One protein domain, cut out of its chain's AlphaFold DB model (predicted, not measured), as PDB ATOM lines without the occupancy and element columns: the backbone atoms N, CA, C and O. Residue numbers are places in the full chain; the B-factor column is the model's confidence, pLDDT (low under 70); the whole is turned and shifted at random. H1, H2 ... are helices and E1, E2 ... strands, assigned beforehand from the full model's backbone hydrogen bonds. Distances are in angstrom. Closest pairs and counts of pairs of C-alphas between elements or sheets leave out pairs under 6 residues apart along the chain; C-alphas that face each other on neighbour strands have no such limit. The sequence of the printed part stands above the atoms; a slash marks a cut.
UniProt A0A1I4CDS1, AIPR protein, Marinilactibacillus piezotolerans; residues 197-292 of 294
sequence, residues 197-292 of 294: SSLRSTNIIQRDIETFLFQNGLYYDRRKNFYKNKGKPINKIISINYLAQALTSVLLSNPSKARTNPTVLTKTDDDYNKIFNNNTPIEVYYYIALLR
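This is residues 197 to 292 of the 294 residues of the protein "AIPR protein" of Marinilactibacillus piezotolerans (UniProt A0A1I4CDS1). A small two-strand parallel sheet, E1 beside E2, and the helix H4, which follows E2 without a break, make the middle of a compact, mostly helical body. H2 packs on E1 and H8 packs on both H2 and H4, while the short helices H5, H6 and H7 gather round H4 toward one end of the longest axis and H3 with its loop lies at the other. The printed part has 96 residues with eight named helices and two named strands, in the order H1, H2, E1, H3, E2, H4, H5, H6, H7, H8. The class is mostly helix. The whole is compact, with a radius of gyration of the C-alphas of 12.3 A and spans of 33 by 24 by 24 A.

The sheet has two parallel neighbour strands, E1, residues 219 to 221, and E2, residues 237 to 239, whose directions stand at 32 degrees. C-alphas 220 and 238 face each other at 4.8 A. Across the pair, N 221 and O 238 are within hydrogen-bond range at 2.8 A, and so are N 238 and O 219 at 2.8 A. With H3, residues 226 to 229, between them, the strands form a strand-helix-strand unit, two parallel neighbours joined through a helix, and its crossover is right-handed. The closest C-alphas of E1 and H3 are those of Asp 221 and Tyr 227, 6.3 A apart. H2, residues 204 to 215, has 7 pairs of C-alphas within 8 A of E1, the closest those of Glu 210 and Tyr 220 at 5.0 A. H2 touches H8, residues 282 to 290, with residues 208 to 213 alone; the closest C-alphas are those of Leu 213 and Tyr 286, 6.1 A apart. H2 and H8 run the same way at a steep tilt of 60 degrees. H4, residues 240 to 250, is the hub, touching four other helices. It stands about perpendicular to H8, at 88 degrees, and touches it closest at the C-alphas of Leu 243 and Ala 289, 6.3 A apart. It touches H5, residues 255 to 259, closest at the C-alphas of Ser 249 and Pro 255, 4.3 A apart. It touches H6, residues 262 to 265, closest at the C-alphas of Asn 241 and Pro 262, 5.3 A apart. H4 and H7, residues 269 to 275, only just touch, with 3 pairs of C-alphas within 8 A, the closest those of Leu 247 and Ile 275 at 6.0 A. H1, residues 197 to 200, is close to H6 but not clearly touching, with the C-alphas of Ser 197 and Thr 263 6.3 A apart. H7 and H8 are apart, among others. In H2, H4 and H5 every O i to N i+4 pair is within hydrogen-bond range; H7 has 2 of 3 and H8 4 of 5, and H1, H3 and H6 are too short for such a pair.

H1 begins at C-alpha 197, at (-11.675, -34.640, -16.291). From first to last C-alpha, H2 measures 16.9 A, H4 15.3 A, H8 13.4 A and H7 10.2 A. E1 measures 6.2 A and E2 6.6 A. H4 begins at C-alpha 240, at (-16.525, -30.378, -15.292), and H8 ends at C-alpha 290, at (-28.878, -23.796, -13.877).

The two C-alphas farthest apart are those of Gly 231 and Asp 270, 34.9 A. The printed part has no cut, and no link is long; H3 to E2 and H7 to H8 are short, the others tight. The mean pLDDT of the printed part is 87.8, and residue 197 is the one printed residue under 70.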
ATOM      1  N   SER A 197     -11.138 -35.999 -16.175       69.62
ATOM      2  CA  SER A 197     -11.675 -34.640 -16.291       69.62
ATOM      3  C   SER A 197     -10.619 -33.543 -16.151       69.62
ATOM      4  O   SER A 197     -10.722 -32.523 -16.826       69.62
ATOM      5  N   SER A 198      -9.557 -33.757 -15.367       71.06
ATOM      6  CA  SER A 198      -8.433 -32.815 -15.301       71.06
ATOM      7  C   SER A 198      -7.688 -32.741 -16.634       71.06
ATOM      8  O   SER A 198      -7.365 -31.646 -17.076       71.06
ATOM      9  N   LEU A 199      -7.488 -33.865 -17.330       74.12
ATOM     10  CA  LEU A 199      -6.884 -33.859 -18.672       74.12
ATOM     11  C   LEU A 199      -7.764 -33.129 -19.691       74.12
ATOM     12  O   LEU A 199      -7.253 -32.492 -20.603       74.12
ATOM     13  N   ARG A 200      -9.090 -33.192 -19.528       80.94
ATOM     14  CA  ARG A 200     -10.031 -32.484 -20.403       80.94
ATOM     15  C   ARG A 200     -10.055 -30.975 -20.170       80.94
ATOM     16  O   ARG A 200     -10.415 -30.249 -21.086       80.94
ATOM     17  N   SER A 201      -9.640 -30.490 -18.999       77.62
ATOM     18  CA  SER A 201      -9.695 -29.063 -18.624       77.62
ATOM     19  C   SER A 201      -8.920 -28.109 -19.548       77.62
ATOM     20  O   SER A 201      -9.203 -26.907 -19.566       77.62
ATOM     21  N   THR A 202      -7.965 -28.632 -20.322       75.00
ATOM     22  CA  THR A 202      -7.168 -27.883 -21.306       75.00
ATOM     23  C   THR A 202      -7.846 -27.751 -22.669       75.00
ATOM     24  O   THR A 202      -7.376 -26.971 -23.490       75.00
ATOM     25  N   ASN A 203      -8.940 -28.478 -22.925       82.38
ATOM     26  CA  ASN A 203      -9.636 -28.435 -24.213       82.38
ATOM     27  C   ASN A 203     -10.281 -27.057 -24.429       82.38
ATOM     28  O   ASN A 203     -10.852 -26.488 -23.496       82.38
ATOM     29  N   ILE A 204     -10.246 -26.555 -25.667       83.69
ATOM     30  CA  ILE A 204     -10.742 -25.217 -26.044       83.69
ATOM     31  C   ILE A 204     -12.208 -25.031 -25.638       83.69
ATOM     32  O   ILE A 204     -12.533 -24.067 -24.953       83.69
ATOM     33  N   ILE A 205     -13.067 -26.021 -25.911       89.50
ATOM     34  CA  ILE A 205     -14.485 -25.975 -25.524       89.50
ATOM     35  C   ILE A 205     -14.695 -25.730 -24.024       89.50
ATOM     36  O   ILE A 205     -15.646 -25.072 -23.618       89.50
ATOM     37  N   GLN A 206     -13.796 -26.224 -23.168       91.69
ATOM     38  CA  GLN A 206     -13.910 -25.996 -21.731       91.69
ATOM     39  C   GLN A 206     -13.670 -24.522 -21.398       91.69
ATOM     40  O   GLN A 206     -14.365 -23.984 -20.537       91.69
ATOM     41  N   ARG A 207     -12.704 -23.873 -22.065       87.44
ATOM     42  CA  ARG A 207     -12.417 -22.433 -21.919       87.44
ATOM     43  C   ARG A 207     -13.574 -21.584 -22.435       87.44
ATOM     44  O   ARG A 207     -13.930 -20.592 -21.802       87.44
ATOM     45  N   ASP A 208     -14.192 -22.009 -23.531       89.56
ATOM     46  CA  ASP A 208     -15.372 -21.344 -24.084       89.56
ATOM     47  C   ASP A 208     -16.547 -21.402 -23.102       89.56
ATOM     48  O   ASP A 208     -17.156 -20.374 -22.799       89.56
ATOM     49  N   ILE A 209     -16.804 -22.580 -22.520       94.19
ATOM     50  CA  ILE A 209     -17.820 -22.762 -21.474       94.19
ATOM     51  C   ILE A 209     -17.489 -21.896 -20.256       94.19
ATOM     52  O   ILE A 209     -18.376 -21.229 -19.732       94.19
ATOM     53  N   GLU A 210     -16.228 -21.863 -19.809       93.88
ATOM     54  CA  GLU A 210     -15.808 -21.015 -18.684       93.88
ATOM     55  C   GLU A 210     -16.104 -19.541 -18.936       93.88
ATOM     56  O   GLU A 210     -16.724 -18.890 -18.096       93.88
ATOM     57  N   THR A 211     -15.706 -19.039 -20.104       91.19
ATOM     58  CA  THR A 211     -15.896 -17.640 -20.497       91.19
ATOM     59  C   THR A 211     -17.378 -17.284 -20.520       91.19
ATOM     60  O   THR A 211     -17.787 -16.281 -19.929       91.19
ATOM     61  N   PHE A 212     -18.199 -18.135 -21.138       94.00
ATOM     62  CA  PHE A 212     -19.633 -17.906 -21.250       94.00
ATOM     63  C   PHE A 212     -20.342 -17.967 -19.889       94.00
ATOM     64  O   PHE A 212     -21.127 -17.078 -19.554       94.00
ATOM     65  N   LEU A 213     -20.052 -18.977 -19.060       94.38
ATOM     66  CA  LEU A 213     -20.638 -19.092 -17.719       94.38
ATOM     67  C   LEU A 213     -20.228 -17.912 -16.831       94.38
ATOM     68  O   LEU A 213     -21.078 -17.384 -16.113       94.38
ATOM     69  N   PHE A 214     -18.971 -17.466 -16.917       93.69
ATOM     70  CA  PHE A 214     -18.468 -16.323 -16.158       93.69
ATOM     71  C   PHE A 214     -19.220 -15.031 -16.492       93.69
ATOM     72  O   PHE A 214     -19.659 -14.327 -15.581       93.69
ATOM     73  N   GLN A 215     -19.444 -14.758 -17.782       92.12
ATOM     74  CA  GLN A 215     -20.246 -13.615 -18.240       92.12
ATOM     75  C   GLN A 215     -21.696 -13.666 -17.732       92.12
ATOM     76  O   GLN A 215     -22.308 -12.625 -17.514       92.12
ATOM     77  N   ASN A 216     -22.217 -14.869 -17.478       93.25
ATOM     78  CA  ASN A 216     -23.566 -15.100 -16.962       93.25
ATOM     79  C   ASN A 216     -23.603 -15.389 -15.444       93.25
ATOM     80  O   ASN A 216     -24.588 -15.907 -14.918       93.25
ATOM     81  N   GLY A 217     -22.540 -15.047 -14.705       92.38
ATOM     82  CA  GLY A 217     -22.530 -15.073 -13.239       92.38
ATOM     83  C   GLY A 217     -22.353 -16.451 -12.589       92.38
ATOM     84  O   GLY A 217     -22.565 -16.568 -11.377       92.38
ATOM     85  N   LEU A 218     -21.951 -17.471 -13.351       93.81
ATOM     86  CA  LEU A 218     -21.541 -18.790 -12.861       93.81
ATOM     87  C   LEU A 218     -20.021 -18.962 -12.962       93.81
ATOM     88  O   LEU A 218     -19.358 -18.363 -13.799       93.81
ATOM     89  N   TYR A 219     -19.450 -19.809 -12.110       94.31
ATOM     90  CA  TYR A 219     -18.006 -20.027 -12.035       94.31
ATOM     91  C   TYR A 219     -17.667 -21.456 -12.458       94.31
ATOM     92  O   TYR A 219     -17.872 -22.398 -11.692       94.31
ATOM     93  N   TYR A 220     -17.179 -21.642 -13.685       94.00
ATOM     94  CA  TYR A 220     -16.889 -22.972 -14.220       94.00
ATOM     95  C   TYR A 220     -15.486 -23.463 -13.836       94.00
ATOM     96  O   TYR A 220     -14.488 -23.115 -14.457       94.00
ATOM     97  N   ASP A 221     -15.405 -24.318 -12.820       90.00
ATOM     98  CA  ASP A 221     -14.167 -24.911 -12.314       90.00
ATOM     99  C   ASP A 221     -13.606 -25.945 -13.314       90.00
ATOM    100  O   ASP A 221     -13.763 -27.162 -13.154       90.00
ATOM    101  N   ARG A 222     -12.911 -25.461 -14.356       87.88
ATOM    102  CA  ARG A 222     -12.106 -26.310 -15.253       87.88
ATOM    103  C   ARG A 222     -11.002 -27.018 -14.478       87.88
ATOM    104  O   ARG A 222     -10.785 -28.220 -14.618       87.88
ATOM    105  N   ARG A 223     -10.314 -26.247 -13.635       82.50
ATOM    106  CA  ARG A 223      -9.289 -26.713 -12.703       82.50
ATOM    107  C   ARG A 223      -9.932 -26.811 -11.325       82.50
ATOM    108  O   ARG A 223     -10.504 -25.845 -10.830       82.50
ATOM    109  N   LYS A 224      -9.863 -27.994 -10.714       79.94
ATOM    110  CA  LYS A 224     -10.507 -28.258  -9.419       79.94
ATOM    111  C   LYS A 224     -10.040 -27.245  -8.364       79.94
ATOM    112  O   LYS A 224      -8.845 -27.197  -8.096       79.94
ATOM    113  N   ASN A 225     -10.993 -26.575  -7.710       80.62
ATOM    114  CA  ASN A 225     -10.820 -25.552  -6.671       80.62
ATOM    115  C   ASN A 225     -10.399 -24.156  -7.160       80.62
ATOM    116  O   ASN A 225     -10.216 -23.292  -6.308       80.62
ATOM    117  N   PHE A 226     -10.311 -23.892  -8.466       84.81
ATOM    118  CA  PHE A 226      -9.852 -22.598  -8.982       84.81
ATOM    119  C   PHE A 226     -10.672 -21.412  -8.470       84.81
ATOM    120  O   PHE A 226     -10.161 -20.528  -7.781       84.81
ATOM    121  N   TYR A 227     -11.980 -21.415  -8.712       87.25
ATOM    122  CA  TYR A 227     -12.844 -20.340  -8.241       87.25
ATOM    123  C   TYR A 227     -13.082 -20.398  -6.730       87.25
ATOM    124  O   TYR A 227     -13.298 -19.361  -6.099       87.25
ATOM    125  N   LYS A 228     -12.969 -21.584  -6.120       85.62
ATOM    126  CA  LYS A 228     -13.037 -21.738  -4.662       85.62
ATOM    127  C   LYS A 228     -11.870 -21.020  -3.975       85.62
ATOM    128  O   LYS A 228     -12.086 -20.322  -2.989       85.62
ATOM    129  N   ASN A 229     -10.658 -21.163  -4.508       81.38
ATOM    130  CA  ASN A 229      -9.448 -20.516  -4.001       81.38
ATOM    131  C   ASN A 229      -9.511 -18.989  -4.168       81.38
ATOM    132  O   ASN A 229      -9.021 -18.261  -3.311       81.38
ATOM    133  N   LYS A 230     -10.214 -18.502  -5.197       84.81
ATOM    134  CA  LYS A 230     -10.533 -17.076  -5.399       84.81
ATOM    135  C   LYS A 230     -11.687 -16.548  -4.533       84.81
ATOM    136  O   LYS A 230     -12.201 -15.462  -4.792       84.81
ATOM    137  N   GLY A 231     -12.150 -17.321  -3.549       86.12
ATOM    138  CA  GLY A 231     -13.214 -16.913  -2.629       86.12
ATOM    139  C   GLY A 231     -14.595 -16.778  -3.277       86.12
ATOM    140  O   GLY A 231     -15.460 -16.088  -2.738       86.12
ATOM    141  N   LYS A 232     -14.829 -17.401  -4.440       91.06
ATOM    142  CA  LYS A 232     -16.141 -17.351  -5.100       91.06
ATOM    143  C   LYS A 232     -17.172 -18.217  -4.362       91.06
ATOM    144  O   LYS A 232     -16.816 -19.237  -3.766       91.06
ATOM    145  N   PRO A 233     -18.461 -17.835  -4.402       90.19
ATOM    146  CA  PRO A 233     -19.509 -18.538  -3.670       90.19
ATOM    147  C   PRO A 233     -19.720 -19.957  -4.216       90.19
ATOM    148  O   PRO A 233     -19.955 -20.152  -5.408       90.19
ATOM    149  N   ILE A 234     -19.649 -20.954  -3.326       88.06
ATOM    150  CA  ILE A 234     -19.615 -22.392  -3.661       88.06
ATOM    151  C   ILE A 234     -20.847 -22.845  -4.459       88.06
ATOM    152  O   ILE A 234     -20.730 -23.689  -5.348       88.06
ATOM    153  N   ASN A 235     -22.019 -22.275  -4.177       89.88
ATOM    154  CA  ASN A 235     -23.266 -22.588  -4.882       89.88
ATOM    155  C   ASN A 235     -23.249 -22.164  -6.362       89.88
ATOM    156  O   ASN A 235     -23.969 -22.745  -7.165       89.88
ATOM    157  N   LYS A 236     -22.389 -21.212  -6.739       91.44
ATOM    158  CA  LYS A 236     -22.208 -20.769  -8.128       91.44
ATOM    159  C   LYS A 236     -21.046 -21.464  -8.841       91.44
ATOM    160  O   LYS A 236     -20.819 -21.188 -10.016       91.44
ATOM    161  N   ILE A 237     -20.305 -22.342  -8.157       93.62
ATOM    162  CA  ILE A 237     -19.179 -23.077  -8.744       93.62
ATOM    163  C   ILE A 237     -19.675 -24.374  -9.387       93.62
ATOM    164  O   ILE A 237     -20.238 -25.242  -8.713       93.62
ATOM    165  N   ILE A 238     -19.421 -24.520 -10.684       93.56
ATOM    166  CA  ILE A 238     -19.818 -25.647 -11.531       93.56
ATOM    167  C   ILE A 238     -18.552 -26.393 -11.958       93.56
ATOM    168  O   ILE A 238     -17.707 -25.824 -12.630       93.56
ATOM    169  N   SER A 239     -18.398 -27.664 -11.583       91.75
ATOM    170  CA  SER A 239     -17.239 -28.468 -12.017       91.75
ATOM    171  C   SER A 239     -17.499 -29.177 -13.348       91.75
ATOM    172  O   SER A 239     -18.651 -29.497 -13.652       91.75
ATOM    173  N   ILE A 240     -16.433 -29.533 -14.080       91.12
ATOM    174  CA  ILE A 240     -16.525 -30.378 -15.292       91.12
ATOM    175  C   ILE A 240     -17.332 -31.653 -15.018       91.12
ATOM    176  O   ILE A 240     -18.209 -32.022 -15.790       91.12
ATOM    177  N   ASN A 241     -17.057 -32.316 -13.892       90.06
ATOM    178  CA  ASN A 241     -17.724 -33.559 -13.507       90.06
ATOM    179  C   ASN A 241     -19.232 -33.364 -13.305       90.06
ATOM    180  O   ASN A 241     -20.020 -34.171 -13.786       90.06
ATOM    181  N   TYR A 242     -19.624 -32.295 -12.608       91.44
ATOM    182  CA  TYR A 242     -21.033 -31.977 -12.391       91.44
ATOM    183  C   TYR A 242     -21.740 -31.691 -13.720       91.44
ATOM    184  O   TYR A 242     -22.782 -32.278 -14.009       91.44
ATOM    185  N   LEU A 243     -21.138 -30.838 -14.556       93.31
ATOM    186  CA  LEU A 243     -21.704 -30.488 -15.853       93.31
ATOM    187  C   LEU A 243     -21.820 -31.727 -16.753       93.31
ATOM    188  O   LEU A 243     -22.854 -31.926 -17.378       93.31
ATOM    189  N   ALA A 244     -20.826 -32.620 -16.743       92.12
ATOM    190  CA  ALA A 244     -20.864 -33.878 -17.484       92.12
ATOM    191  C   ALA A 244     -22.028 -34.790 -17.059       92.12
ATOM    192  O   ALA A 244     -22.685 -35.390 -17.913       92.12
ATOM    193  N   GLN A 245     -22.318 -34.888 -15.757       91.69
ATOM    194  CA  GLN A 245     -23.464 -35.656 -15.256       91.69
ATOM    195  C   GLN A 245     -24.795 -35.037 -15.686       91.69
ATOM    196  O   GLN A 245     -25.689 -35.750 -16.148       91.69
ATOM    197  N   ALA A 246     -24.922 -33.715 -15.573       92.06
ATOM    198  CA  ALA A 246     -26.122 -32.999 -15.984       92.06
ATOM    199  C   ALA A 246     -26.365 -33.138 -17.501       92.06
ATOM    200  O   ALA A 246     -27.454 -33.532 -17.915       92.06
ATOM    201  N   LEU A 247     -25.327 -32.955 -18.325       92.62
ATOM    202  CA  LEU A 247     -25.373 -33.160 -19.780       92.62
ATOM    203  C   LEU A 247     -25.750 -34.598 -20.147       92.62
ATOM    204  O   LEU A 247     -26.617 -34.813 -20.986       92.62
ATOM    205  N   THR A 248     -25.150 -35.595 -19.492       91.56
ATOM    206  CA  THR A 248     -25.484 -37.012 -19.723       91.56
ATOM    207  C   THR A 248     -26.947 -37.308 -19.374       91.56
ATOM    208  O   THR A 248     -27.606 -38.095 -20.052       91.56
ATOM    209  N   SER A 249     -27.472 -36.669 -18.328       91.06
ATOM    210  CA  SER A 249     -28.865 -36.853 -17.912       91.06
ATOM    211  C   SER A 249     -29.839 -36.226 -18.906       91.06
ATOM    212  O   SER A 249     -30.828 -36.861 -19.258       91.06
ATOM    213  N   VAL A 250     -29.550 -35.003 -19.362       91.25
ATOM    214  CA  VAL A 250     -30.459 -34.192 -20.186       91.25
ATOM    215  C   VAL A 250     -30.289 -34.485 -21.676       91.25
ATOM    216  O   VAL A 250     -31.248 -34.868 -22.336       91.25
ATOM    217  N   LEU A 251     -29.074 -34.353 -22.216       90.19
ATOM    218  CA  LEU A 251     -28.818 -34.490 -23.656       90.19
ATOM    219  C   LEU A 251     -28.862 -35.943 -24.121       90.19
ATOM    220  O   LEU A 251     -29.402 -36.235 -25.182       90.19
ATOM    221  N   LEU A 252     -28.308 -36.864 -23.327       89.56
ATOM    222  CA  LEU A 252     -28.285 -38.287 -23.686       89.56
ATOM    223  C   LEU A 252     -29.490 -39.058 -23.140       89.56
ATOM    224  O   LEU A 252     -29.578 -40.265 -23.361       89.56
ATOM    225  N   SER A 253     -30.390 -38.390 -22.405       90.00
ATOM    226  CA  SER A 253     -31.541 -39.014 -21.734       90.00
ATOM    227  C   SER A 253     -31.154 -40.259 -20.920       90.00
ATOM    228  O   SER A 253     -31.904 -41.231 -20.844       90.00
ATOM    229  N   ASN A 254     -29.952 -40.259 -20.323       90.25
ATOM    230  CA  ASN A 254     -29.389 -41.425 -19.643       90.25
ATOM    231  C   ASN A 254     -29.006 -41.112 -18.184       90.25
ATOM    232  O   ASN A 254     -27.823 -41.118 -17.823       90.25
ATOM    233  N   PRO A 255     -29.998 -40.862 -17.306       87.88
ATOM    234  CA  PRO A 255     -29.753 -40.545 -15.899       87.88
ATOM    235  C   PRO A 255     -29.102 -41.709 -15.137       87.88
ATOM    236  O   PRO A 255     -28.348 -41.489 -14.190       87.88
ATOM    237  N   SER A 256     -29.337 -42.953 -15.576       87.19
ATOM    238  CA  SER A 256     -28.678 -44.139 -15.016       87.19
ATOM    239  C   SER A 256     -27.158 -44.050 -15.187       87.19
ATOM    240  O   SER A 256     -26.414 -44.128 -14.208       87.19
ATOM    241  N   LYS A 257     -26.692 -43.762 -16.413       85.31
ATOM    242  CA  LYS A 257     -25.269 -43.548 -16.703       85.31
ATOM    243  C   LYS A 257     -24.726 -42.281 -16.035       85.31
ATOM    244  O   LYS A 257     -23.585 -42.278 -15.580       85.31
ATOM    245  N   ALA A 258     -25.519 -41.221 -15.911       84.81
ATOM    246  CA  ALA A 258     -25.086 -40.011 -15.212       84.81
ATOM    247  C   ALA A 258     -24.809 -40.240 -13.714       84.81
ATOM    248  O   ALA A 258     -23.925 -39.602 -13.143       84.81
ATOM    249  N   ARG A 259     -25.535 -41.171 -13.077       82.88
ATOM    250  CA  ARG A 259     -25.359 -41.516 -11.658       82.88
ATOM    251  C   ARG A 259     -24.074 -42.297 -11.376       82.88
ATOM    252  O   ARG A 259     -23.612 -42.316 -10.234       82.88
ATOM    253  N   THR A 260     -23.493 -42.944 -12.385       78.88
ATOM    254  CA  THR A 260     -22.185 -43.602 -12.258       78.88
ATOM    255  C   THR A 260     -21.081 -42.597 -11.904       78.88
ATOM    256  O   THR A 260     -21.280 -41.386 -11.971       78.88
ATOM    257  N   ASN A 261     -19.897 -43.090 -11.516       74.88
ATOM    258  CA  ASN A 261     -18.774 -42.229 -11.128       74.88
ATOM    259  C   ASN A 261     -18.525 -41.139 -12.202       74.88
ATOM    260  O   ASN A 261     -18.192 -41.500 -13.335       74.88
ATOM    261  N   PRO A 262     -18.628 -39.836 -11.858       72.81
ATOM    262  CA  PRO A 262     -18.528 -38.729 -12.814       72.81
ATOM    263  C   PRO A 262     -17.254 -38.766 -13.668       72.81
ATOM    264  O   PRO A 262     -17.246 -38.330 -14.814       72.81
ATOM    265  N   THR A 263     -16.177 -39.341 -13.126       72.69
ATOM    266  CA  THR A 263     -14.882 -39.468 -13.805       72.69
ATOM    267  C   THR A 263     -14.955 -40.368 -15.045       72.69
ATOM    268  O   THR A 263     -14.173 -40.190 -15.977       72.69
ATOM    269  N   VAL A 264     -15.891 -41.327 -15.074       78.69
ATOM    270  CA  VAL A 264     -16.097 -42.250 -16.204       78.69
ATOM    271  C   VAL A 264     -16.656 -41.510 -17.417       78.69
ATOM    272  O   VAL A 264     -16.214 -41.773 -18.530       78.69
ATOM    273  N   LEU A 265     -17.540 -40.531 -17.199       80.44
ATOM    274  CA  LEU A 265     -18.216 -39.773 -18.262       80.44
ATOM    275  C   LEU A 265     -17.256 -38.926 -19.105       80.44
ATOM    276  O   LEU A 265     -17.559 -38.575 -20.236       80.44
ATOM    277  N   THR A 266     -16.080 -38.616 -18.560       81.00
ATOM    278  CA  THR A 266     -15.027 -37.851 -19.246       81.00
ATOM    279  C   THR A 266     -13.829 -38.710 -19.664       81.00
ATOM    280  O   THR A 266     -12.819 -38.173 -20.124       81.00
ATOM    281  N   LYS A 267     -13.893 -40.032 -19.442       82.38
ATOM    282  CA  LYS A 267     -12.741 -40.937 -19.572       82.38
ATOM    283  C   LYS A 267     -12.420 -41.290 -21.018       82.38
ATOM    284  O   LYS A 267     -11.256 -41.218 -21.399       82.38
ATOM    285  N   THR A 268     -13.416 -41.689 -21.802       84.06
ATOM    286  CA  THR A 268     -13.240 -42.068 -23.212       84.06
ATOM    287  C   THR A 268     -13.522 -40.872 -24.117       84.06
ATOM    288  O   THR A 268     -14.304 -39.994 -23.753       84.06
ATOM    289  N   ASP A 269     -12.878 -40.813 -25.284       84.75
ATOM    290  CA  ASP A 269     -13.147 -39.749 -26.265       84.75
ATOM    291  C   ASP A 269     -14.591 -39.803 -26.776       84.75
ATOM    292  O   ASP A 269     -15.225 -38.764 -26.914       84.75
ATOM    293  N   ASP A 270     -15.137 -41.005 -26.985       86.12
ATOM    294  CA  ASP A 270     -16.520 -41.196 -27.436       86.12
ATOM    295  C   ASP A 270     -17.544 -40.621 -26.442       86.12
ATOM    296  O   ASP A 270     -18.418 -39.850 -26.835       86.12
ATOM    297  N   ASP A 271     -17.411 -40.929 -25.146       85.81
ATOM    298  CA  ASP A 271     -18.327 -40.387 -24.136       85.81
ATOM    299  C   ASP A 271     -18.143 -38.880 -23.959       85.81
ATOM    300  O   ASP A 271     -19.133 -38.160 -23.857       85.81
ATOM    301  N   TYR A 272     -16.898 -38.396 -23.980       89.31
ATOM    302  CA  TYR A 272     -16.598 -36.974 -23.841       89.31
ATOM    303  C   TYR A 272     -17.175 -36.149 -24.999       89.31
ATOM    304  O   TYR A 272     -17.880 -35.172 -24.754       89.31
ATOM    305  N   ASN A 273     -16.944 -36.565 -26.245       90.94
ATOM    306  CA  ASN A 273     -17.374 -35.825 -27.434       90.94
ATOM    307  C   ASN A 273     -18.904 -35.801 -27.591       90.94
ATOM    308  O   ASN A 273     -19.455 -34.875 -28.183       90.94
ATOM    309  N   LYS A 274     -19.623 -36.781 -27.028       90.19
ATOM    310  CA  LYS A 274     -21.097 -36.781 -27.007       90.19
ATOM    311  C   LYS A 274     -21.689 -35.649 -26.168       90.19
ATOM    312  O   LYS A 274     -22.775 -35.177 -26.486       90.19
ATOM    313  N   ILE A 275     -20.998 -35.224 -25.111       90.88
ATOM    314  CA  ILE A 275     -21.481 -34.188 -24.183       90.88
ATOM    315  C   ILE A 275     -20.756 -32.846 -24.363       90.88
ATOM    316  O   ILE A 275     -21.359 -31.795 -24.167       90.88
ATOM    317  N   PHE A 276     -19.490 -32.857 -24.776       92.75
ATOM    318  CA  PHE A 276     -18.677 -31.672 -25.042       92.75
ATOM    319  C   PHE A 276     -18.259 -31.662 -26.515       92.75
ATOM    320  O   PHE A 276     -17.327 -32.361 -26.904       92.75
ATOM    321  N   ASN A 277     -18.952 -30.876 -27.342       91.44
ATOM    322  CA  ASN A 277     -18.637 -30.707 -28.760       91.44
ATOM    323  C   ASN A 277     -19.039 -29.318 -29.268       91.44
ATOM    324  O   ASN A 277     -19.932 -28.679 -28.719       91.44
ATOM    325  N   ASN A 278     -18.421 -28.896 -30.370       87.56
ATOM    326  CA  ASN A 278     -18.667 -27.584 -30.975       87.56
ATOM    327  C   ASN A 278     -20.015 -27.492 -31.715       87.56
ATOM    328  O   ASN A 278     -20.406 -26.409 -32.133       87.56
ATOM    329  N   ASN A 279     -20.728 -28.611 -31.885       90.06
ATOM    330  CA  ASN A 279     -22.053 -28.621 -32.514       90.06
ATOM    331  C   ASN A 279     -23.162 -28.241 -31.523       90.06
ATOM    332  O   ASN A 279     -24.280 -27.942 -31.936       90.06
ATOM    333  N   THR A 280     -22.874 -28.289 -30.221       90.94
ATOM    334  CA  THR A 280     -23.818 -27.924 -29.167       90.94
ATOM    335  C   THR A 280     -23.698 -26.423 -28.897       90.94
ATOM    336  O   THR A 280     -22.605 -25.977 -28.543       90.94
ATOM    337  N   PRO A 281     -24.786 -25.637 -29.030       93.50
ATOM    338  CA  PRO A 281     -24.756 -24.210 -28.716       93.50
ATOM    339  C   PRO A 281     -24.284 -23.960 -27.281       93.50
ATOM    340  O   PRO A 281     -24.664 -24.691 -26.359       93.50
ATOM    341  N   ILE A 282     -23.458 -22.929 -27.079       92.94
ATOM    342  CA  ILE A 282     -22.789 -22.683 -25.794       92.94
ATOM    343  C   ILE A 282     -23.796 -22.438 -24.653       92.94
ATOM    344  O   ILE A 282     -23.569 -22.814 -23.501       92.94
ATOM    345  N   GLU A 283     -24.959 -21.885 -24.992       94.56
ATOM    346  CA  GLU A 283     -26.071 -21.583 -24.097       94.56
ATOM    347  C   GLU A 283     -26.655 -22.844 -23.455       94.56
ATOM    348  O   GLU A 283     -27.124 -22.803 -22.317       94.56
ATOM    349  N   VAL A 284     -26.598 -23.987 -24.146       94.50
ATOM    350  CA  VAL A 284     -27.094 -25.269 -23.623       94.50
ATOM    351  C   VAL A 284     -26.338 -25.655 -22.354       94.50
ATOM    352  O   VAL A 284     -26.954 -26.083 -21.376       94.50
ATOM    353  N   TYR A 285     -25.018 -25.445 -22.324       95.19
ATOM    354  CA  TYR A 285     -24.197 -25.702 -21.138       95.19
ATOM    355  C   TYR A 285     -24.609 -24.821 -19.957       95.19
ATOM    356  O   TYR A 285     -24.661 -25.297 -18.822       95.19
ATOM    357  N   TYR A 286     -24.945 -23.557 -20.224       94.75
ATOM    358  CA  TYR A 286     -25.416 -22.619 -19.208       94.75
ATOM    359  C   TYR A 286     -26.779 -23.022 -18.638       94.75
ATOM    360  O   TYR A 286     -26.913 -23.161 -17.422       94.75
ATOM    361  N   TYR A 287     -27.772 -23.289 -19.490       94.50
ATOM    362  CA  TYR A 287     -29.103 -23.684 -19.023       94.50
ATOM    363  C   TYR A 287     -29.076 -24.996 -18.241       94.50
ATOM    364  O   TYR A 287     -29.736 -25.110 -17.213       94.50
ATOM    365  N   ILE A 288     -28.266 -25.967 -18.668       93.44
ATOM    366  CA  ILE A 288     -28.093 -27.225 -17.935       93.44
ATOM    367  C   ILE A 288     -27.397 -26.993 -16.588       93.44
ATOM    368  O   ILE A 288     -27.763 -27.628 -15.597       93.44
ATOM    369  N   ALA A 289     -26.436 -26.070 -16.508       92.25
ATOM    370  CA  ALA A 289     -25.804 -25.716 -15.240       92.25
ATOM    371  C   ALA A 289     -26.800 -25.109 -14.233       92.25
ATOM    372  O   ALA A 289     -26.672 -25.371 -13.036       92.25
ATOM    373  N   LEU A 290     -27.811 -24.369 -14.707       90.94
ATOM    374  CA  LEU A 290     -28.878 -23.796 -13.877       90.94
ATOM    375  C   LEU A 290     -29.873 -24.826 -13.332       90.94
ATOM    376  O   LEU A 290     -30.549 -24.538 -12.351       90.94
ATOM    377  N   LEU A 291     -29.941 -26.036 -13.896       86.94
ATOM    378  CA  LEU A 291     -30.802 -27.117 -13.384       86.94
ATOM    379  C   LEU A 291     -30.318 -27.695 -12.045       86.94
ATOM    380  O   LEU A 291     -30.864 -28.686 -11.557       86.94
ATOM    381  N   ARG A 292     -29.267 -27.112 -11.459       76.56
ATOM    382  CA  ARG A 292     -28.753 -27.500 -10.155       76.56
ATOM    383  C   ARG A 292     -29.813 -27.247  -9.082       76.56
ATOM    384  O   ARG A 292     -30.204 -26.096  -8.912       76.56
TER     385      ARG A 292